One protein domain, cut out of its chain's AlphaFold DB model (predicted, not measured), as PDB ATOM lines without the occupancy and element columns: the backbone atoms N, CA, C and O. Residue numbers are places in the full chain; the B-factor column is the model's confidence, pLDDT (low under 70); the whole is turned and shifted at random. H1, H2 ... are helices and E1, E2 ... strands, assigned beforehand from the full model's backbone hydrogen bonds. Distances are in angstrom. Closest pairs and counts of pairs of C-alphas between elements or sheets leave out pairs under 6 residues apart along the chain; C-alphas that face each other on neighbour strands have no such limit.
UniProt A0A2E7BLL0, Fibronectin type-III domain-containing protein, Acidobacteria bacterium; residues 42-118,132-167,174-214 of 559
ATOM      1  N   GLU A  42      42.185  38.139  51.245       85.44
ATOM      2  CA  GLU A  42      41.422  38.828  50.193       85.44
ATOM      3  C   GLU A  42      41.353  38.085  48.846       85.44
ATOM      4  O   GLU A  42      41.182  38.723  47.810       85.44
ATOM      5  N   LEU A  43      41.442  36.746  48.859       88.50
ATOM      6  CA  LEU A  43      41.225  35.927  47.666       88.50
ATOM      7  C   LEU A  43      39.825  36.201  47.090       88.50
ATOM      8  O   LEU A  43      38.810  35.934  47.733       88.50
ATOM      9  N   LYS A  44      39.784  36.763  45.883       87.25
ATOM     10  CA  LYS A  44      38.568  37.116  45.147       87.25
ATOM     11  C   LYS A  44      38.741  36.744  43.685       87.25
ATOM     12  O   LYS A  44      39.765  37.059  43.081       87.25
ATOM     13  N   ILE A  45      37.711  36.134  43.110       88.12
ATOM     14  CA  ILE A  45      37.659  35.816  41.683       88.12
ATOM     15  C   ILE A  45      36.500  36.575  41.042       88.12
ATOM     16  O   ILE A  45      35.421  36.685  41.625       88.12
ATOM     17  N   ARG A  46      36.737  37.132  39.854       86.19
ATOM     18  CA  ARG A  46      35.755  37.879  39.057       86.19
ATOM     19  C   ARG A  46      35.826  37.419  37.608       86.19
ATOM     20  O   ARG A  46      36.921  37.312  37.065       86.19
ATOM     21  N   ARG A  47      34.676  37.204  36.966       89.31
ATOM     22  CA  ARG A  47      34.602  36.922  35.523       89.31
ATOM     23  C   ARG A  47      34.186  38.188  34.774       89.31
ATOM     24  O   ARG A  47      33.158  38.778  35.101       89.31
ATOM     25  N   LEU A  48      34.989  38.605  33.799       86.31
ATOM     26  CA  LEU A  48      34.752  39.746  32.914       86.31
ATOM     27  C   LEU A  48      34.799  39.226  31.475       86.31
ATOM     28  O   LEU A  48      35.875  38.951  30.953       86.31
ATOM     29  N   GLY A  49      33.635  39.043  30.851       82.06
ATOM     30  CA  GLY A  49      33.574  38.394  29.541       82.06
ATOM     31  C   GLY A  49      34.194  36.985  29.563       82.06
ATOM     32  O   GLY A  49      33.937  36.181  30.469       82.06
ATOM     33  N   ASP A  50      35.046  36.701  28.582       85.06
ATOM     34  CA  ASP A  50      35.819  35.455  28.505       85.06
ATOM     35  C   ASP A  50      37.147  35.509  29.290       85.06
ATOM     36  O   ASP A  50      38.001  34.651  29.097       85.06
ATOM     37  N   GLU A  51      37.339  36.467  30.203       88.25
ATOM     38  CA  GLU A  51      38.476  36.489  31.129       88.25
ATOM     39  C   GLU A  51      38.053  36.282  32.590       88.25
ATOM     40  O   GLU A  51      37.028  36.787  33.058       88.25
ATOM     41  N   VAL A  52      38.882  35.560  33.341       89.69
ATOM     42  CA  VAL A  52      38.755  35.370  34.789       89.69
ATOM     43  C   VAL A  52      39.937  36.035  35.479       89.69
ATOM     44  O   VAL A  52      41.083  35.744  35.162       89.69
ATOM     45  N   TYR A  53      39.655  36.916  36.434       89.38
ATOM     46  CA  TYR A  53      40.644  37.648  37.221       89.38
ATOM     47  C   TYR A  53      40.676  37.078  38.641       89.38
ATOM     48  O   TYR A  53      39.651  37.069  39.328       89.38
ATOM     49  N   ILE A  54      41.849  36.623  39.076       89.50
ATOM     50  CA  ILE A  54      42.125  36.012  40.379       89.50
ATOM     51  C   ILE A  54      43.010  36.980  41.166       89.50
ATOM     52  O   ILE A  54      44.190  37.135  40.853       89.50
ATOM     53  N   GLY A  55      42.439  37.656  42.164       88.69
ATOM     54  CA  GLY A  55      43.136  38.616  43.024       88.69
ATOM     55  C   GLY A  55      43.325  38.092  44.445       88.69
ATOM     56  O   GLY A  55      42.408  37.487  44.995       88.69
ATOM     57  N   PHE A  56      44.492  38.324  45.048       88.69
ATOM     58  CA  PHE A  56      44.811  37.945  46.433       88.69
ATOM     59  C   PHE A  56      45.987  38.758  46.991       88.69
ATOM     60  O   PHE A  56      46.749  39.359  46.241       88.69
ATOM     61  N   THR A  57      46.178  38.754  48.311       89.38
ATOM     62  CA  THR A  57      47.307  39.421  48.983       89.38
ATOM     63  C   THR A  57      48.285  38.409  49.574       89.38
ATOM     64  O   THR A  57      47.882  37.474  50.267       89.38
ATOM     65  N   LEU A  58      49.580  38.606  49.304       90.44
ATOM     66  CA  LEU A  58      50.654  37.715  49.751       90.44
ATOM     67  C   LEU A  58      50.884  37.826  51.274       90.44
ATOM     68  O   LEU A  58      51.051  38.944  51.772       90.44
ATOM     69  N   PRO A  59      50.977  36.711  52.024       89.62
ATOM     70  CA  PRO A  59      51.210  36.740  53.466       89.62
ATOM     71  C   PRO A  59      52.591  37.313  53.810       89.62
ATOM     72  O   PRO A  59      53.574  37.115  53.096       89.62
ATOM     73  N   THR A  60      52.674  38.000  54.953       89.50
ATOM     74  CA  THR A  60      53.930  38.569  55.491       89.50
ATOM     75  C   THR A  60      54.500  37.774  56.670       89.50
ATOM     76  O   THR A  60      55.628  38.024  57.105       89.50
ATOM     77  N   ALA A  61      53.747  36.796  57.177       89.56
ATOM     78  CA  ALA A  61      54.130  35.912  58.269       89.56
ATOM     79  C   ALA A  61      53.798  34.441  57.955       89.56
ATOM     80  O   ALA A  61      53.082  34.114  57.009       89.56
ATOM     81  N   ASN A  62      54.371  33.548  58.757       88.31
ATOM     82  CA  ASN A  62      54.040  32.127  58.809       88.31
ATOM     83  C   ASN A  62      52.948  31.867  59.856       88.31
ATOM     84  O   ASN A  62      52.822  32.635  60.808       88.31
ATOM     85  N   LEU A  63      52.256  30.726  59.764       86.81
ATOM     86  CA  LEU A  63      51.230  30.276  60.726       86.81
ATOM     87  C   LEU A  63      51.690  30.233  62.203       86.81
ATOM     88  O   LEU A  63      50.861  30.215  63.112       86.81
ATOM     89  N   ASP A  64      53.001  30.199  62.469       85.00
ATOM     90  CA  ASP A  64      53.578  30.274  63.820       85.00
ATOM     91  C   ASP A  64      53.818  31.720  64.315       85.00
ATOM     92  O   ASP A  64      54.416  31.930  65.375       85.00
ATOM     93  N   GLY A  65      53.365  32.720  63.554       84.56
ATOM     94  CA  GLY A  65      53.580  34.146  63.785       84.56
ATOM     95  C   GLY A  65      55.002  34.624  63.481       84.56
ATOM     96  O   GLY A  65      55.336  35.771  63.793       84.56
ATOM     97  N   THR A  66      55.879  33.783  62.915       86.69
ATOM     98  CA  THR A  66      57.217  34.234  62.512       86.69
ATOM     99  C   THR A  66      57.157  34.979  61.185       86.69
ATOM    100  O   THR A  66      56.700  34.444  60.179       86.69
ATOM    101  N   ALA A  67      57.658  36.211  61.180       85.75
ATOM    102  CA  ALA A  67      57.884  37.002  59.977       85.75
ATOM    103  C   ALA A  67      59.393  37.074  59.673       85.75
ATOM    104  O   ALA A  67      60.202  37.067  60.615       85.75
ATOM    105  N   PRO A  68      59.803  37.184  58.399       85.19
ATOM    106  CA  PRO A  68      58.980  37.133  57.178       85.19
ATOM    107  C   PRO A  68      58.418  35.728  56.888       85.19
ATOM    108  O   PRO A  68      58.903  34.739  57.451       85.19
ATOM    109  N   ALA A  69      57.410  35.633  56.015       87.62
ATOM    110  CA  ALA A  69      56.854  34.354  55.571       87.62
ATOM    111  C   ALA A  69      57.919  33.516  54.837       87.62
ATOM    112  O   ALA A  69      58.742  34.061  54.096       87.62
ATOM    113  N   ASP A  70      57.908  32.194  55.023       88.69
ATOM    114  CA  ASP A  70      58.708  31.238  54.241       88.69
ATOM    115  C   ASP A  70      58.004  30.986  52.900       88.69
ATOM    116  O   ASP A  70      57.497  29.900  52.645       88.69
ATOM    117  N   LEU A  71      57.896  32.039  52.087       89.62
ATOM    118  CA  LEU A  71      57.195  32.069  50.807       89.62
ATOM    119  C   LEU A  71      58.181  32.463  49.707       89.62
ATOM    120  O   LEU A  71      58.803  33.521  49.812       89.62
ATOM    121  N   VAL A  72      58.312  31.624  48.676       90.38
ATOM    122  CA  VAL A  72      59.175  31.895  47.507       90.38
ATOM    123  C   VAL A  72      58.419  31.901  46.185       90.38
ATOM    124  O   VAL A  72      58.891  32.524  45.244       90.38
ATOM    125  N   ARG A  73      57.262  31.235  46.104       90.38
ATOM    126  CA  ARG A  73      56.437  31.193  44.893       90.38
ATOM    127  C   ARG A  73      54.966  30.995  45.238       90.38
ATOM    128  O   ARG A  73      54.652  30.406  46.275       90.38
ATOM    129  N   VAL A  74      54.080  31.476  44.376       90.81
ATOM    130  CA  VAL A  74      52.643  31.193  44.408       90.81
ATOM    131  C   VAL A  74      52.209  30.682  43.042       90.81
ATOM    132  O   VAL A  74      52.455  31.345  42.039       90.81
ATOM    133  N   ASP A  75      51.556  29.525  43.020       92.00
ATOM    134  CA  ASP A  75      51.116  28.833  41.809       92.00
ATOM    135  C   ASP A  75      49.581  28.768  41.777       92.00
ATOM    136  O   ASP A  75      48.945  28.355  42.748       92.00
ATOM    137  N   VAL A  76      48.969  29.201  40.673       92.62
ATOM    138  CA  VAL A  76      47.511  29.170  40.473       92.62
ATOM    139  C   VAL A  76      47.159  28.012  39.553       92.62
ATOM    140  O   VAL A  76      47.609  27.972  38.409       92.62
ATOM    141  N   TYR A  77      46.315  27.109  40.037       93.56
ATOM    142  CA  TYR A  77      45.842  25.942  39.299       93.56
ATOM    143  C   TYR A  77      44.347  26.062  39.016       93.56
ATOM    144  O   TYR A  77      43.592  26.539  39.868       93.56
ATOM    145  N   ALA A  78      43.918  25.600  37.841       94.75
ATOM    146  CA  ALA A  78      42.512  25.552  37.464       94.75
ATOM    147  C   ALA A  78      42.137  24.253  36.742       94.75
ATOM    148  O   ALA A  78      42.789  23.849  35.777       94.75
ATOM    149  N   MET A  79      41.040  23.633  37.175       92.56
ATOM    150  CA  MET A  79      40.434  22.469  36.525       92.56
ATOM    151  C   MET A  79      38.990  22.795  36.153       92.56
ATOM    152  O   MET A  79      38.277  23.442  36.917       92.56
ATOM    153  N   THR A  80      38.546  22.341  34.984       93.12
ATOM    154  CA  THR A  80      37.141  22.472  34.588       93.12
ATOM    155  C   THR A  80      36.409  21.181  34.904       93.12
ATOM    156  O   THR A  80      36.734  20.136  34.352       93.12
ATOM    157  N   THR A  81      35.424  21.252  35.792       88.12
ATOM    158  CA  THR A  81      34.660  20.114  36.299       88.12
ATOM    159  C   THR A  81      33.214  20.169  35.808       88.12
ATOM    160  O   THR A  81      32.635  21.236  35.568       88.12
ATOM    161  N   GLN A  82      32.601  18.995  35.654       84.06
ATOM    162  CA  GLN A  82      31.168  18.874  35.400       84.06
ATOM    163  C   GLN A  82      30.545  17.870  36.385       84.06
ATOM    164  O   GLN A  82      30.422  16.688  36.067       84.06
ATOM    165  N   PRO A  83      30.164  18.305  37.603       72.81
ATOM    166  CA  PRO A  83      29.760  17.392  38.672       72.81
ATOM    167  C   PRO A  83      28.478  16.629  38.302       72.81
ATOM    168  O   PRO A  83      27.390  17.202  38.270       72.81
ATOM    169  N   MET A  84      28.592  15.328  38.009       61.09
ATOM    170  CA  MET A  84      27.453  14.506  37.564       61.09
ATOM    171  C   MET A  84      26.562  13.991  38.706       61.09
ATOM    172  O   MET A  84      25.430  13.592  38.451       61.09
ATOM    173  N   LEU A  85      27.066  13.993  39.943       51.72
ATOM    174  CA  LEU A  85      26.431  13.664  41.234       51.72
ATOM    175  C   LEU A  85      27.429  14.102  42.340       51.72
ATOM    176  O   LEU A  85      28.561  14.449  41.991       51.72
ATOM    177  N   PRO A  86      27.070  14.160  43.643       52.38
ATOM    178  CA  PRO A  86      28.053  14.497  44.674       52.38
ATOM    179  C   PRO A  86      29.187  13.460  44.652       52.38
ATOM    180  O   PRO A  86      28.880  12.266  44.604       52.38
ATOM    181  N   PRO A  87      30.461  13.883  44.660       55.81
ATOM    182  CA  PRO A  87      31.572  12.949  44.589       55.81
ATOM    183  C   PRO A  87      31.648  12.133  45.886       55.81
ATOM    184  O   PRO A  87      31.360  12.645  46.970       55.81
ATOM    185  N   ASP A  88      32.047  10.864  45.784       58.94
ATOM    186  CA  ASP A  88      32.171   9.977  46.951       58.94
ATOM    187  C   ASP A  88      33.288  10.434  47.920       58.94
ATOM    188  O   ASP A  88      33.263  10.094  49.106       58.94
ATOM    189  N   ARG A  89      34.238  11.245  47.426       74.94
ATOM    190  CA  ARG A  89      35.270  11.967  48.188       74.94
ATOM    191  C   ARG A  89      35.656  13.275  47.490       74.94
ATOM    192  O   ARG A  89      35.576  13.370  46.270       74.94
ATOM    193  N   GLU A  90      36.112  14.268  48.247       77.06
ATOM    194  CA  GLU A  90      36.801  15.431  47.671       77.06
ATOM    195  C   GLU A  90      38.203  15.009  47.192       77.06
ATOM    196  O   GLU A  90      38.832  14.156  47.820       77.06
ATOM    197  N   LEU A  91      38.685  15.588  46.085       82.38
ATOM    198  CA  LEU A  91      40.069  15.395  45.626       82.38
ATOM    199  C   LEU A  91      41.044  16.042  46.608       82.38
ATOM    200  O   LEU A  91      40.825  17.196  47.000       82.38
ATOM    201  N   GLU A  92      42.149  15.371  46.914       86.25
ATOM    202  CA  GLU A  92      43.269  15.967  47.650       86.25
ATOM    203  C   GLU A  92      44.002  17.023  46.786       86.25
ATOM    204  O   GLU A  92      43.661  17.252  45.622       86.25
ATOM    205  N   LEU A  93      44.972  17.752  47.359       87.06
ATOM    206  CA  LEU A  93      45.706  18.783  46.607       87.06
ATOM    207  C   LEU A  93      46.546  18.166  45.479       87.06
ATOM    208  O   LEU A  93      46.479  18.659  44.358       87.06
ATOM    209  N   GLU A  94      47.278  17.087  45.772       87.81
ATOM    210  CA  GLU A  94      48.159  16.417  44.805       87.81
ATOM    211  C   GLU A  94      47.346  15.896  43.601       87.81
ATOM    212  O   GLU A  94      47.651  16.239  42.463       87.81
ATOM    213  N   GLU A  95      46.227  15.205  43.850       87.25
ATOM    214  CA  GLU A  95      45.300  14.715  42.811       87.25
ATOM    215  C   GLU A  95      44.735  15.857  41.945       87.25
ATOM    216  O   GLU A  95      44.660  15.757  40.723       87.25
ATOM    217  N   PHE A  96      44.365  16.985  42.565       88.94
ATOM    218  CA  PHE A  96      43.901  18.157  41.822       88.94
ATOM    219  C   PHE A  96      45.019  18.779  40.973       88.94
ATOM    220  O   PHE A  96      44.750  19.274  39.883       88.94
ATOM    221  N   GLN A  97      46.267  18.793  41.447       90.25
ATOM    222  CA  GLN A  97      47.407  19.335  40.701       90.25
ATOM    223  C   GLN A  97      47.792  18.474  39.493       90.25
ATOM    224  O   GLN A  97      48.254  19.032  38.500       90.25
ATOM    225  N   GLU A  98      47.595  17.156  39.561       89.69
ATOM    226  CA  GLU A  98      47.846  16.242  38.440       89.69
ATOM    227  C   GLU A  98      46.838  16.452  37.293       89.69
ATOM    228  O   GLU A  98      47.245  16.525  36.133       89.69
ATOM    229  N   GLU A  99      45.557  16.674  37.616       89.00
ATOM    230  CA  GLU A  99      44.461  16.833  36.639       89.00
ATOM    231  C   GLU A  99      44.152  18.294  36.232       89.00
ATOM    232  O   GLU A  99      43.291  18.559  35.386       89.00
ATOM    233  N   SER A 100      44.840  19.281  36.818       92.19
ATOM    234  CA  SER A 100      44.589  20.709  36.563       92.19
ATOM    235  C   SER A 100      45.614  21.375  35.645       92.19
ATOM    236  O   SER A 100      46.745  20.939  35.445       92.19
ATOM    237  N   THR A 101      45.213  22.511  35.075       93.56
ATOM    238  CA  THR A 101      46.105  23.400  34.325       93.56
ATOM    239  C   THR A 101      46.765  24.398  35.274       93.56
ATOM    240  O   THR A 101      46.070  25.104  36.004       93.56
ATOM    241  N   LEU A 102      48.095  24.528  35.223       93.38
ATOM    242  CA  LEU A 102      48.807  25.646  35.850       93.38
ATOM    243  C   LEU A 102      48.522  26.933  35.055       93.38
ATOM    244  O   LEU A 102      49.042  27.117  33.955       93.38
ATOM    245  N   VAL A 103      47.697  27.812  35.621       91.94
ATOM    246  CA  VAL A 103      47.271  29.094  35.032       91.94
ATOM    247  C   VAL A 103      48.398  30.122  35.075       91.94
ATOM    248  O   VAL A 103      48.606  30.876  34.128       91.94
ATOM    249  N   GLY A 104      49.136  30.160  36.185       88.75
ATOM    250  CA  GLY A 104      50.198  31.133  36.396       88.75
ATOM    251  C   GLY A 104      51.050  30.813  37.614       88.75
ATOM    252  O   GLY A 104      50.636  30.076  38.506       88.75
ATOM    253  N   SER A 105      52.250  31.384  37.639       90.56
ATOM    254  CA  SER A 105      53.228  31.232  38.713       90.56
ATOM    255  C   SER A 105      53.887  32.583  38.982       90.56
ATOM    256  O   SER A 105      54.252  33.291  38.041       90.56
ATOM    257  N   ILE A 106      53.983  32.965  40.254       88.88
ATOM    258  CA  ILE A 106      54.521  34.247  40.717       88.88
ATOM    259  C   ILE A 106      55.669  33.960  41.674       88.88
ATOM    260  O   ILE A 106      55.444  33.420  42.759       88.88
ATOM    261  N   ASP A 107      56.882  34.364  41.312       88.25
ATOM    262  CA  ASP A 107      58.016  34.338  42.231       88.25
ATOM    263  C   ASP A 107      57.901  35.486  43.250       88.25
ATOM    264  O   ASP A 107      57.548  36.624  42.927       88.25
ATOM    265  N   VAL A 108      58.174  35.180  44.518       85.56
ATOM    266  CA  VAL A 108      58.052  36.121  45.637       85.56
ATOM    267  C   VAL A 108      59.441  36.547  46.086       85.56
ATOM    268  O   VAL A 108      60.275  35.711  46.446       85.56
ATOM    269  N   LEU A 109      59.680  37.861  46.102       78.81
ATOM    270  CA  LEU A 109      60.973  38.432  46.464       78.81
ATOM    271  C   LEU A 109      61.406  37.959  47.858       78.81
ATOM    272  O   LEU A 109      60.644  38.109  48.826       78.81
ATOM    273  N   PRO A 110      62.648  37.459  48.007       66.75
ATOM    274  CA  PRO A 110      63.175  37.142  49.316       66.75
ATOM    275  C   PRO A 110      63.232  38.416  50.176       66.75
ATOM    276  O   PRO A 110      63.535  39.508  49.686       66.75
ATOM    277  N   PRO A 111      62.962  38.299  51.484       61.78
ATOM    278  CA  PRO A 111      62.880  39.437  52.388       61.78
ATOM    279  C   PRO A 111      64.228  40.156  52.488       61.78
ATOM    280  O   PRO A 111      65.189  39.606  53.034       61.78
ATOM    281  N   VAL A 112      64.289  41.401  52.000       59.12
ATOM    282  CA  VAL A 112      65.514  42.215  51.994       59.12
ATOM    283  C   VAL A 112      66.058  42.333  53.415       59.12
ATOM    284  O   VAL A 112      65.396  42.870  54.311       59.12
ATOM    285  N   SER A 113      67.271  41.830  53.657       55.94
ATOM    286  CA  SER A 113      67.811  41.849  55.010       55.94
ATOM    287  C   SER A 113      68.148  43.284  55.447       55.94
ATOM    288  O   SER A 113      68.540  44.120  54.626       55.94
ATOM    289  N   PRO A 114      68.128  43.589  56.759       52.56
ATOM    290  CA  PRO A 114      68.619  44.871  57.269       52.56
ATOM    291  C   PRO A 114      70.088  45.169  56.923       52.56
ATOM    292  O   PRO A 114      70.525  46.308  57.068       52.56
ATOM    293  N   ALA A 115      70.864  44.166  56.492       54.75
ATOM    294  CA  ALA A 115      72.225  44.350  55.994       54.75
ATOM    295  C   ALA A 115      72.252  44.789  54.517       54.75
ATOM    296  O   ALA A 115      73.084  45.617  54.151       54.75
ATOM    297  N   GLU A 116      71.331  44.295  53.687       54.31
ATOM    298  CA  GLU A 116      71.186  44.693  52.279       54.31
ATOM    299  C   GLU A 116      70.552  46.080  52.140       54.31
ATOM    300  O   GLU A 116      71.057  46.890  51.366       54.31
ATOM    301  N   LEU A 117      69.573  46.425  52.985       50.62
ATOM    302  CA  LEU A 117      69.027  47.790  53.094       50.62
ATOM    303  C   LEU A 117      70.092  48.855  53.431       50.62
ATOM    304  O   LEU A 117      69.901  50.034  53.156       50.62
ATOM    305  N   VAL A 118      71.218  48.455  54.034       51.28
ATOM    306  CA  VAL A 118      72.369  49.334  54.328       51.28
ATOM    307  C   VAL A 118      73.427  49.296  53.210       51.28
ATOM    308  O   VAL A 118      74.257  50.200  53.122       51.28
ATOM    309  N   GLY A 132      59.318  38.057  34.408       43.28
ATOM    310  CA  GLY A 132      59.228  37.388  35.701       43.28
ATOM    311  C   GLY A 132      58.993  38.458  36.758       43.28
ATOM    312  O   GLY A 132      59.932  39.118  37.194       43.28
ATOM    313  N   VAL A 133      57.726  38.705  37.091       55.62
ATOM    314  CA  VAL A 133      57.353  39.770  38.028       55.62
ATOM    315  C   VAL A 133      57.596  39.262  39.446       55.62
ATOM    316  O   VAL A 133      56.719  38.642  40.039       55.62
ATOM    317  N   GLU A 134      58.794  39.498  39.980       69.62
ATOM    318  CA  GLU A 134      59.108  39.174  41.373       69.62
ATOM    319  C   GLU A 134      58.352  40.136  42.314       69.62
ATOM    320  O   GLU A 134      58.603  41.345  42.323       69.62
ATOM    321  N   VAL A 135      57.415  39.622  43.120       79.56
ATOM    322  CA  VAL A 135      56.540  40.452  43.977       79.56
ATOM    323  C   VAL A 135      56.966  40.398  45.446       79.56
ATOM    324  O   VAL A 135      57.255  39.335  45.987       79.56
ATOM    325  N   ALA A 136      56.976  41.538  46.140       82.38
ATOM    326  CA  ALA A 136      57.240  41.590  47.580       82.38
ATOM    327  C   ALA A 136      56.053  41.091  48.433       82.38
ATOM    328  O   ALA A 136      54.889  41.364  48.136       82.38
ATOM    329  N   GLN A 137      56.354  40.417  49.550       85.75
ATOM    330  CA  GLN A 137      55.355  39.989  50.542       85.75
ATOM    331  C   GLN A 137      54.502  41.170  51.041       85.75
ATOM    332  O   GLN A 137      55.022  42.259  51.289       85.75
ATOM    333  N   GLY A 138      53.199  40.947  51.238       81.56
ATOM    334  CA  GLY A 138      52.240  41.976  51.653       81.56
ATOM    335  C   GLY A 138      51.665  42.835  50.525       81.56
ATOM    336  O   GLY A 138      50.806  43.670  50.800       81.56
ATOM    337  N   LEU A 139      52.101  42.647  49.273       81.56
ATOM    338  CA  LEU A 139      51.436  43.231  48.107       81.56
ATOM    339  C   LEU A 139      50.253  42.367  47.648       81.56
ATOM    340  O   LEU A 139      50.258  41.140  47.800       81.56
ATOM    341  N   SER A 140      49.252  43.022  47.061       80.56
ATOM    342  CA  SER A 140      48.159  42.363  46.346       80.56
ATOM    343  C   SER A 140      48.583  42.068  44.910       80.56
ATOM    344  O   SER A 140      49.177  42.915  44.244       80.56
ATOM    345  N   VAL A 141      48.276  40.864  44.442       84.12
ATOM    346  CA  VAL A 141      48.580  40.355  43.103       84.12
ATOM    347  C   VAL A 141      47.273  40.025  42.398       84.12
ATOM    348  O   VAL A 141      46.311  39.604  43.039       84.12
ATOM    349  N   VAL A 142      47.243  40.212  41.078       84.62
ATOM    350  CA  VAL A 142      46.140  39.790  40.212       84.62
ATOM    351  C   VAL A 142      46.719  39.013  39.032       84.62
ATOM    352  O   VAL A 142      47.600  39.518  38.341       84.62
ATOM    353  N   ILE A 143      46.219  37.798  38.806       85.75
ATOM    354  CA  ILE A 143      46.431  37.022  37.575       85.75
ATOM    355  C   ILE A 143      45.128  37.050  36.771       85.75
ATOM    356  O   ILE A 143      44.048  36.994  37.361       85.75
ATOM    357  N   SER A 144      45.218  37.101  35.442       88.38
ATOM    358  CA  SER A 144      44.091  36.827  34.548       88.38
ATOM    359  C   SER A 144      44.287  35.523  33.767       88.38
ATOM    360  O   SER A 144      45.407  35.144  33.430       88.38
ATOM    361  N   GLU A 145      43.182  34.844  33.469       91.50
ATOM    362  CA  GLU A 145      43.107  33.709  32.551       91.50
ATOM    363  C   GLU A 145      42.062  33.986  31.466       91.50
ATOM    364  O   GLU A 145      40.939  34.379  31.781       91.50
ATOM    365  N   SER A 146      42.394  33.730  30.199       91.19
ATOM    366  CA  SER A 146      41.428  33.764  29.094       91.19
ATOM    367  C   SER A 146      40.788  32.382  28.878       91.19
ATOM    368  O   SER A 146      41.482  31.392  28.633       91.19
ATOM    369  N   LEU A 147      39.458  32.315  28.910       90.06
ATOM    370  CA  LEU A 147      38.648  31.101  28.782       90.06
ATOM    371  C   LEU A 147      38.577  30.605  27.327       90.06
ATOM    372  O   LEU A 147      37.611  30.850  26.602       90.06
ATOM    373  N   THR A 148      39.595  29.868  26.882       89.38
ATOM    374  CA  THR A 148      39.598  29.225  25.556       89.38
ATOM    375  C   THR A 148      38.604  28.051  25.484       89.38
ATOM    376  O   THR A 148      38.265  27.473  26.519       89.38
ATOM    377  N   PRO A 149      38.191  27.595  24.282       88.38
ATOM    378  CA  PRO A 149      37.373  26.387  24.139       88.38
ATOM    379  C   PRO A 149      37.981  25.130  24.779       88.38
ATOM    380  O   PRO A 149      37.236  24.235  25.154       88.38
ATOM    381  N   GLU A 150      39.310  25.063  24.923       87.81
ATOM    382  CA  GLU A 150      40.009  23.959  25.593       87.81
ATOM    383  C   GLU A 150      39.816  24.029  27.116       87.81
ATOM    384  O   GLU A 150      39.494  23.022  27.737       87.81
ATOM    385  N   THR A 151      39.871  25.230  27.712       89.25
ATOM    386  CA  THR A 151      39.534  25.435  29.137       89.25
ATOM    387  C   THR A 151      38.054  25.194  29.462       89.25
ATOM    388  O   THR A 151      37.695  25.108  30.632       89.25
ATOM    389  N   GLN A 152      37.183  25.073  28.456       88.81
ATOM    390  CA  GLN A 152      35.754  24.770  28.619       88.81
ATOM    391  C   GLN A 152      35.433  23.274  28.429       88.81
ATOM    392  O   GLN A 152      34.264  22.892  28.386       88.81
ATOM    393  N   ILE A 153      36.446  22.409  28.317       89.56
ATOM    394  CA  ILE A 153      36.265  20.953  28.312       89.56
ATOM    395  C   ILE A 153      36.271  20.463  29.763       89.56
ATOM    396  O   ILE A 153      37.177  20.794  30.523       89.56
ATOM    397  N   ALA A 154      35.256  19.687  30.147       88.81
ATOM    398  CA  ALA A 154      35.231  19.029  31.448       88.81
ATOM    399  C   ALA A 154      36.312  17.941  31.513       88.81
ATOM    400  O   ALA A 154      36.350  17.063  30.652       88.81
ATOM    401  N   VAL A 155      37.150  18.007  32.542       88.56
ATOM    402  CA  VAL A 155      38.048  16.931  32.964       88.56
ATOM    403  C   VAL A 155      37.285  16.042  33.941       88.56
ATOM    404  O   VAL A 155      36.474  16.531  34.737       88.56
ATOM    405  N   ASP A 156      37.526  14.738  33.860       83.25
ATOM    406  CA  ASP A 156      36.948  13.749  34.757       83.25
ATOM    407  C   ASP A 156      38.061  13.110  35.611       83.25
ATOM    408  O   ASP A 156      38.646  12.108  35.204       83.25
ATOM    409  N   PRO A 157      38.375  13.669  36.795       79.38
ATOM    410  CA  PRO A 157      39.563  13.308  37.575       79.38
ATOM    411  C   PRO A 157      39.464  11.930  38.261       79.38
ATOM    412  O   PRO A 157      40.321  11.564  39.058       79.38
ATOM    413  N   TRP A 158      38.413  11.159  37.962       77.62
ATOM    414  CA  TRP A 158      38.245   9.762  38.369       77.62
ATOM    415  C   TRP A 158      38.044   8.833  37.157       77.62
ATOM    416  O   TRP A 158      37.385   7.797  37.290       77.62
ATOM    417  N   GLU A 159      38.519   9.213  35.964       76.44
ATOM    418  CA  GLU A 159      38.482   8.361  34.764       76.44
ATOM    419  C   GLU A 159      39.322   7.087  34.984       76.44
ATOM    420  O   GLU A 159      38.770   5.986  34.931       76.44
ATOM    421  N   ASP A 160      40.591   7.229  35.383       73.94
ATOM    422  CA  ASP A 160      41.507   6.106  35.655       73.94
ATOM    423  C   ASP A 160      40.987   5.152  36.753       73.94
ATOM    424  O   ASP A 160      40.985   3.933  36.563       73.94
ATOM    425  N   GLU A 161      40.452   5.677  37.870       71.75
ATOM    426  CA  GLU A 161      39.844   4.861  38.947       71.75
ATOM    427  C   GLU A 161      38.637   4.027  38.465       71.75
ATOM    428  O   GLU A 161      38.276   3.031  39.093       71.75
ATOM    429  N   ARG A 162      37.987   4.420  37.360       70.12
ATOM    430  CA  ARG A 162      36.867   3.683  36.749       70.12
ATOM    431  C   ARG A 162      37.283   2.750  35.621       70.12
ATOM    432  O   ARG A 162      36.534   1.813  35.328       70.12
ATOM    433  N   GLU A 163      38.420   2.998  34.975       65.88
ATOM    434  CA  GLU A 163      38.940   2.145  33.903       65.88
ATOM    435  C   GLU A 163      39.717   0.922  34.423       65.88
ATOM    436  O   GLU A 163      39.799  -0.077  33.701       65.88
ATOM    437  N   GLU A 164      40.218   0.937  35.667       59.72
ATOM    438  CA  GLU A 164      40.810  -0.236  36.332       59.72
ATOM    439  C   GLU A 164      39.780  -1.023  37.181       59.72
ATOM    440  O   GLU A 164      39.616  -0.755  38.371       59.72
ATOM    441  N   PRO A 165      39.091  -2.052  36.637       55.56
ATOM    442  CA  PRO A 165      38.340  -2.985  37.469       55.56
ATOM    443  C   PRO A 165      39.299  -3.824  38.323       55.56
ATOM    444  O   PRO A 165      40.267  -4.386  37.799       55.56
ATOM    445  N   ASP A 166      38.975  -3.970  39.612       58.03
ATOM    446  CA  ASP A 166      39.707  -4.821  40.553       58.03
ATOM    447  C   ASP A 166      40.012  -6.202  39.946       58.03
ATOM    448  O   ASP A 166      39.130  -6.946  39.500       58.03
ATOM    449  N   GLY A 167      41.302  -6.543  39.923       58.12
ATOM    450  CA  GLY A 167      41.784  -7.771  39.306       58.12
ATOM    451  C   GLY A 167      41.151  -9.026  39.919       58.12
ATOM    452  O   GLY A 167      41.143  -9.205  41.134       58.12
ATOM    453  N   PRO A 174      24.518  -8.984  35.252       53.78
ATOM    454  CA  PRO A 174      24.324  -7.617  34.783       53.78
ATOM    455  C   PRO A 174      23.202  -6.945  35.576       53.78
ATOM    456  O   PRO A 174      22.113  -7.531  35.675       53.78
ATOM    457  N   PRO A 175      23.451  -5.753  36.155       57.34
ATOM    458  CA  PRO A 175      22.493  -5.115  37.037       57.34
ATOM    459  C   PRO A 175      21.165  -4.964  36.307       57.34
ATOM    460  O   PRO A 175      21.117  -4.675  35.108       57.34
ATOM    461  N   VAL A 176      20.064  -5.171  37.030       57.94
ATOM    462  CA  VAL A 176      18.734  -4.898  36.489       57.94
ATOM    463  C   VAL A 176      18.668  -3.399  36.232       57.94
ATOM    464  O   VAL A 176      18.426  -2.626  37.157       57.94
ATOM    465  N   ILE A 177      18.899  -3.000  34.977       52.19
ATOM    466  CA  ILE A 177      18.787  -1.614  34.535       52.19
ATOM    467  C   ILE A 177      17.322  -1.219  34.700       52.19
ATOM    468  O   ILE A 177      16.471  -1.461  33.841       52.19
ATOM    469  N   VAL A 178      17.018  -0.613  35.846       55.16
ATOM    470  CA  VAL A 178      15.863   0.259  35.967       55.16
ATOM    471  C   VAL A 178      16.082   1.349  34.925       55.16
ATOM    472  O   VAL A 178      17.150   1.954  34.897       55.16
ATOM    473  N   PHE A 179      15.090   1.597  34.067       53.09
ATOM    474  CA  PHE A 179      15.096   2.736  33.146       53.09
ATOM    475  C   PHE A 179      14.921   4.045  33.934       53.09
ATOM    476  O   PHE A 179      13.901   4.724  33.832       53.09
ATOM    477  N   MET A 180      15.903   4.365  34.769       60.34
ATOM    478  CA  MET A 180      16.161   5.717  35.221       60.34
ATOM    479  C   MET A 180      16.810   6.445  34.049       60.34
ATOM    480  O   MET A 180      17.731   5.920  33.421       60.34
ATOM    481  N   THR A 181      16.312   7.638  33.732       61.09
ATOM    482  CA  THR A 181      17.091   8.592  32.941       61.09
ATOM    483  C   THR A 181      18.444   8.745  33.641       61.09
ATOM    484  O   THR A 181      18.434   8.880  34.870       61.09
ATOM    485  N   PRO A 182      19.582   8.696  32.925       62.06
ATOM    486  CA  PRO A 182      20.861   9.046  33.525       62.06
ATOM    487  C   PRO A 182      20.737  10.397  34.241       62.06
ATOM    488  O   PRO A 182      20.010  11.260  33.735       62.06
ATOM    489  N   PRO A 183      21.383  10.583  35.404       64.69
ATOM    490  CA  PRO A 183      21.464  11.900  36.021       64.69
ATOM    491  C   PRO A 183      22.007  12.878  34.977       64.69
ATOM    492  O   PRO A 183      23.018  12.597  34.328       64.69
ATOM    493  N   GLU A 184      21.294  13.981  34.750       66.06
ATOM    494  CA  GLU A 184      21.805  15.023  33.863       66.06
ATOM    495  C   GLU A 184      23.076  15.597  34.507       66.06
ATOM    496  O   GLU A 184      23.063  15.859  35.715       66.06
ATOM    497  N   PRO A 185      24.179  15.747  33.749       72.44
ATOM    498  CA  PRO A 185      25.402  16.311  34.294       72.44
ATOM    499  C   PRO A 185      25.141  17.708  34.856       72.44
ATOM    500  O   PRO A 185      24.345  18.473  34.305       72.44
ATOM    501  N   GLY A 186      25.837  18.048  35.938       76.19
ATOM    502  CA  GLY A 186      25.763  19.374  36.529       76.19
ATOM    503  C   GLY A 186      26.242  20.490  35.588       76.19
ATOM    504  O   GLY A 186      26.782  20.238  34.504       76.19
ATOM    505  N   PRO A 187      26.056  21.752  36.006       84.00
ATOM    506  CA  PRO A 187      26.584  22.900  35.285       84.00
ATOM    507  C   PRO A 187      28.114  22.865  35.261       84.00
ATOM    508  O   PRO A 187      28.748  22.571  36.280       84.00
ATOM    509  N   LEU A 188      28.683  23.187  34.101       88.38
ATOM    510  CA  LEU A 188      30.124  23.250  33.876       88.38
ATOM    511  C   LEU A 188      30.745  24.380  34.712       88.38
ATOM    512  O   LEU A 188      30.268  25.516  34.670       88.38
ATOM    513  N   GLN A 189      31.804  24.079  35.456       89.38
ATOM    514  CA  GLN A 189      32.474  25.015  36.362       89.38
ATOM    515  C   GLN A 189      33.988  24.950  36.166       89.38
ATOM    516  O   GLN A 189      34.521  23.887  35.875       89.38
ATOM    517  N   ARG A 190      34.690  26.073  36.335       92.94
ATOM    518  CA  ARG A 190      36.152  26.134  36.412       92.94
ATOM    519  C   ARG A 190      36.552  26.422  37.851       92.94
ATOM    520  O   ARG A 190      36.301  27.511  38.362       92.94
ATOM    521  N   GLU A 191      37.085  25.413  38.520       91.81
ATOM    522  CA  GLU A 191      37.548  25.482  39.900       91.81
ATOM    523  C   GLU A 191      38.979  26.002  39.935       91.81
ATOM    524  O   GLU A 191      39.852  25.438  39.280       91.81
ATOM    525  N   TYR A 192      39.217  27.049  40.723       92.94
ATOM    526  CA  TYR A 192      40.538  27.630  40.942       92.94
ATOM    527  C   TYR A 192      41.035  27.334  42.357       92.94
ATOM    528  O   TYR A 192      40.276  27.434  43.323       92.94
ATOM    529  N   THR A 193      42.332  27.057  42.484       91.38
ATOM    530  CA  THR A 193      43.051  27.049  43.764       91.38
ATOM    531  C   THR A 193      44.389  27.770  43.635       91.38
ATOM    532  O   THR A 193      44.948  27.887  42.542       91.38
ATOM    533  N   VAL A 194      44.896  28.288  44.754       91.69
ATOM    534  CA  VAL A 194      46.128  29.079  44.804       91.69
ATOM    535  C   VAL A 194      47.070  28.489  45.848       91.69
ATOM    536  O   VAL A 194      46.844  28.599  47.051       91.69
ATOM    537  N   VAL A 195      48.136  27.850  45.385       91.00
ATOM    538  CA  VAL A 195      49.083  27.104  46.211       91.00
ATOM    539  C   VAL A 195      50.274  27.993  46.547       91.00
ATOM    540  O   VAL A 195      50.831  28.660  45.678       91.00
ATOM    541  N   SER A 196      50.686  28.010  47.816       89.50
ATOM    542  CA  SER A 196      51.892  28.728  48.239       89.50
ATOM    543  C   SER A 196      53.053  27.765  48.466       89.50
ATOM    544  O   SER A 196      52.909  26.748  49.144       89.50
ATOM    545  N   VAL A 197      54.216  28.098  47.902       90.00
ATOM    546  CA  VAL A 197      55.409  27.245  47.900       90.00
ATOM    547  C   VAL A 197      56.490  27.853  48.789       90.00
ATOM    548  O   VAL A 197      56.864  29.025  48.665       90.00
ATOM    549  N   THR A 198      57.015  27.030  49.695       89.75
ATOM    550  CA  THR A 198      58.055  27.410  50.663       89.75
ATOM    551  C   THR A 198      59.468  27.272  50.100       89.75
ATOM    552  O   THR A 198      59.705  26.508  49.165       89.75
ATOM    553  N   SER A 199      60.463  27.918  50.721       86.06
ATOM    554  CA  SER A 199      61.878  27.829  50.297       86.06
ATOM    555  C   SER A 199      62.474  26.412  50.326       86.06
ATOM    556  O   SER A 199      63.562  26.170  49.799       86.06
ATOM    557  N   ARG A 200      61.777  25.462  50.959       83.19
ATOM    558  CA  ARG A 200      62.143  24.041  51.026       83.19
ATOM    559  C   ARG A 200      61.353  23.161  50.052       83.19
ATOM    560  O   ARG A 200      61.550  21.950  50.084       83.19
ATOM    561  N   GLY A 201      60.468  23.740  49.240       82.94
ATOM    562  CA  GLY A 201      59.581  23.007  48.339       82.94
ATOM    563  C   GLY A 201      58.447  22.255  49.041       82.94
ATOM    564  O   GLY A 201      57.879  21.358  48.438       82.94
ATOM    565  N   ASN A 202      58.124  22.578  50.303       84.81
ATOM    566  CA  ASN A 202      56.818  22.186  50.845       84.81
ATOM    567  C   ASN A 202      55.777  23.172  50.326       84.81
ATOM    568  O   ASN A 202      56.066  24.371  50.250       84.81
ATOM    569  N   GLU A 203      54.582  22.674  50.077       85.56
ATOM    570  CA  GLU A 203      53.423  23.464  49.690       85.56
ATOM    571  C   GLU A 203      52.507  23.639  50.906       85.56
ATOM    572  O   GLU A 203      52.517  22.818  51.831       85.56
ATOM    573  N   ALA A 204      51.767  24.745  50.959       76.56
ATOM    574  CA  ALA A 204      50.672  24.869  51.911       76.56
ATOM    575  C   ALA A 204      49.489  24.004  51.457       76.56
ATOM    576  O   ALA A 204      49.216  23.897  50.264       76.56
ATOM    577  N   GLU A 205      48.773  23.429  52.424       69.62
ATOM    578  CA  GLU A 205      47.501  22.741  52.190       69.62
ATOM    579  C   GLU A 205      46.532  23.665  51.429       69.62
ATOM    580  O   GLU A 205      46.511  24.877  51.672       69.62
ATOM    581  N   ALA A 206      45.785  23.101  50.476       63.72
ATOM    582  CA  ALA A 206      45.001  23.874  49.517       63.72
ATOM    583  C   ALA A 206      44.041  24.852  50.222       63.72
ATOM    584  O   ALA A 206      43.294  24.427  51.110       63.72
ATOM    585  N   PRO A 207      43.990  26.138  49.825       64.94
ATOM    586  CA  PRO A 207      42.884  26.992  50.230       64.94
ATOM    587  C   PRO A 207      41.569  26.504  49.608       64.94
ATOM    588  O   PRO A 207      41.544  25.669  48.700       64.94
ATOM    589  N   GLU A 208      40.471  27.082  50.092       79.50
ATOM    590  CA  GLU A 208      39.125  26.931  49.539       79.50
ATOM    591  C   GLU A 208      39.126  27.050  48.003       79.50
ATOM    592  O   GLU A 208      39.588  28.050  47.447       79.50
ATOM    593  N   ARG A 209      38.617  26.017  47.314       87.50
ATOM    594  CA  ARG A 209      38.467  26.026  45.853       87.50
ATOM    595  C   ARG A 209      37.292  26.915  45.474       87.50
ATOM    596  O   ARG A 209      36.175  26.703  45.941       87.50
ATOM    597  N   ILE A 210      37.528  27.880  44.590       89.44
ATOM    598  CA  ILE A 210      36.484  28.794  44.116       89.44
ATOM    599  C   ILE A 210      36.028  28.336  42.731       89.44
ATOM    600  O   ILE A 210      36.795  28.380  41.767       89.44
ATOM    601  N   ALA A 211      34.772  27.900  42.633       89.31
ATOM    602  CA  ALA A 211      34.161  27.436  41.392       89.31
ATOM    603  C   ALA A 211      33.532  28.596  40.600       89.31
ATOM    604  O   ALA A 211      32.570  29.227  41.043       89.31
ATOM    605  N   VAL A 212      34.046  28.854  39.397       90.94
ATOM    606  CA  VAL A 212      33.493  29.825  38.443       90.94
ATOM    607  C   VAL A 212      32.547  29.104  37.476       90.94
ATOM    608  O   VAL A 212      33.011  28.276  36.696       90.94
ATOM    609  N   PRO A 213      31.231  29.385  37.468       87.56
ATOM    610  CA  PRO A 213      30.313  28.757  36.530       87.56
ATOM    611  C   PRO A 213      30.568  29.247  35.097       87.56
ATOM    612  O   PRO A 213      30.560  30.450  34.807       87.56
ATOM    613  N   LEU A 214      30.783  28.291  34.194       87.31
ATOM    614  CA  LEU A 214      31.017  28.522  32.768       87.31
ATOM    615  C   LEU A 214      29.716  28.466  31.953       87.31
ATOM    616  O   LEU A 214      29.623  29.097  30.903       87.31
TER     617      LEU A 214
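AT A GLANCE: This is residues 42 to 118, 132 to 167 and 174 to 214 of the 559 residues of the protein "Fibronectin type-III domain-containing protein" of Acidobacteria bacterium (UniProt A0A2E7BLL0). Two antiparallel sheets, one of four strands and one of three, are stacked face to face as a sandwich, and the short helix H1 packs on the bare side of the larger sheet. Three loose stretches stick out from this body, residues 113 to 118, residues 159 to 167 with the short helix H2, and residues 174 to 181; without them the body spans 58 by 33 by 21 A. The printed part has 154 residues, with named elements in the order E1 E2 E3 H1 E4 E5 H2 E6 E7; the sheets run E4 E3 E6 E7 and E1 E2 E5. The class is mostly strand, though under half of the residues are in named elements. The whole is loose, with a radius of gyration of the C-alphas of 19.6 A, and spans 78 by 42 by 24 A.

HOW THE PARTS SIT: In the larger sheet, E3, residues 73 to 81, and E6, residues 189 to 197, are inner strands, antiparallel at 160 degrees, with N 77 and O 193 3.0 A apart, within hydrogen-bond range. E4, residues 101 to 107, is an edge strand beside E3, with N 103 and O 76 at 2.8 A. E7, residues 210 to 213, is the other edge strand and forms a hairpin with E6, with N 190 and O 212 at 2.8 A. H1, residues 93 to 99, is on this sheet over E3, at a height over the sheet of 9.2 A; the closest C-alphas of the two are those of Met 79 and Glu 99, 6.9 A apart. In the other sheet, E1, residues 42 to 48, and E2, residues 51 to 57, form a hairpin, with N 46 and O 53 at 3.0 A. E5, residues 140 to 146, is the antiparallel neighbour of E2, with N 54 and O 143 at 2.8 A. Between the sheets of the sandwich, the strands of the one stand at 33 degrees to those of the other; the closest C-alphas of E4 and E5 are those of Val 103 and Glu 145, 6.7 A apart. H2, residues 159 to 163, is on neither sheet. In H1 and H2 every O i to N i+4 pair is within hydrogen-bond range.

IN THESE COORDINATES: E1 begins at C-alpha 42 (41.422, 38.828, 50.193) and is 18.5 A long; E2 is 20.1 A, E3 25.9 A, E4 18.0 A, E5 20.4 A and E6 25.8 A. H1 measures 10.2 A, H2 6.3 A, and E7 9.8 A, ending at C-alpha 213 (30.313, 28.757, 36.530).

THE WHOLE: The C-alphas farthest apart, Val 118 and Val 176, are 78.3 A apart. Residues 119 to 131 and 168 to 173 are not printed, with gaps of 25.7 A and 18.0 A between C-alphas. The links E2 to E3, E3 to H1, E5 to H2 and E6 to E7 are long. Confidence is under 70 in 36 residues, among them 110 to 118 and 174 to 184.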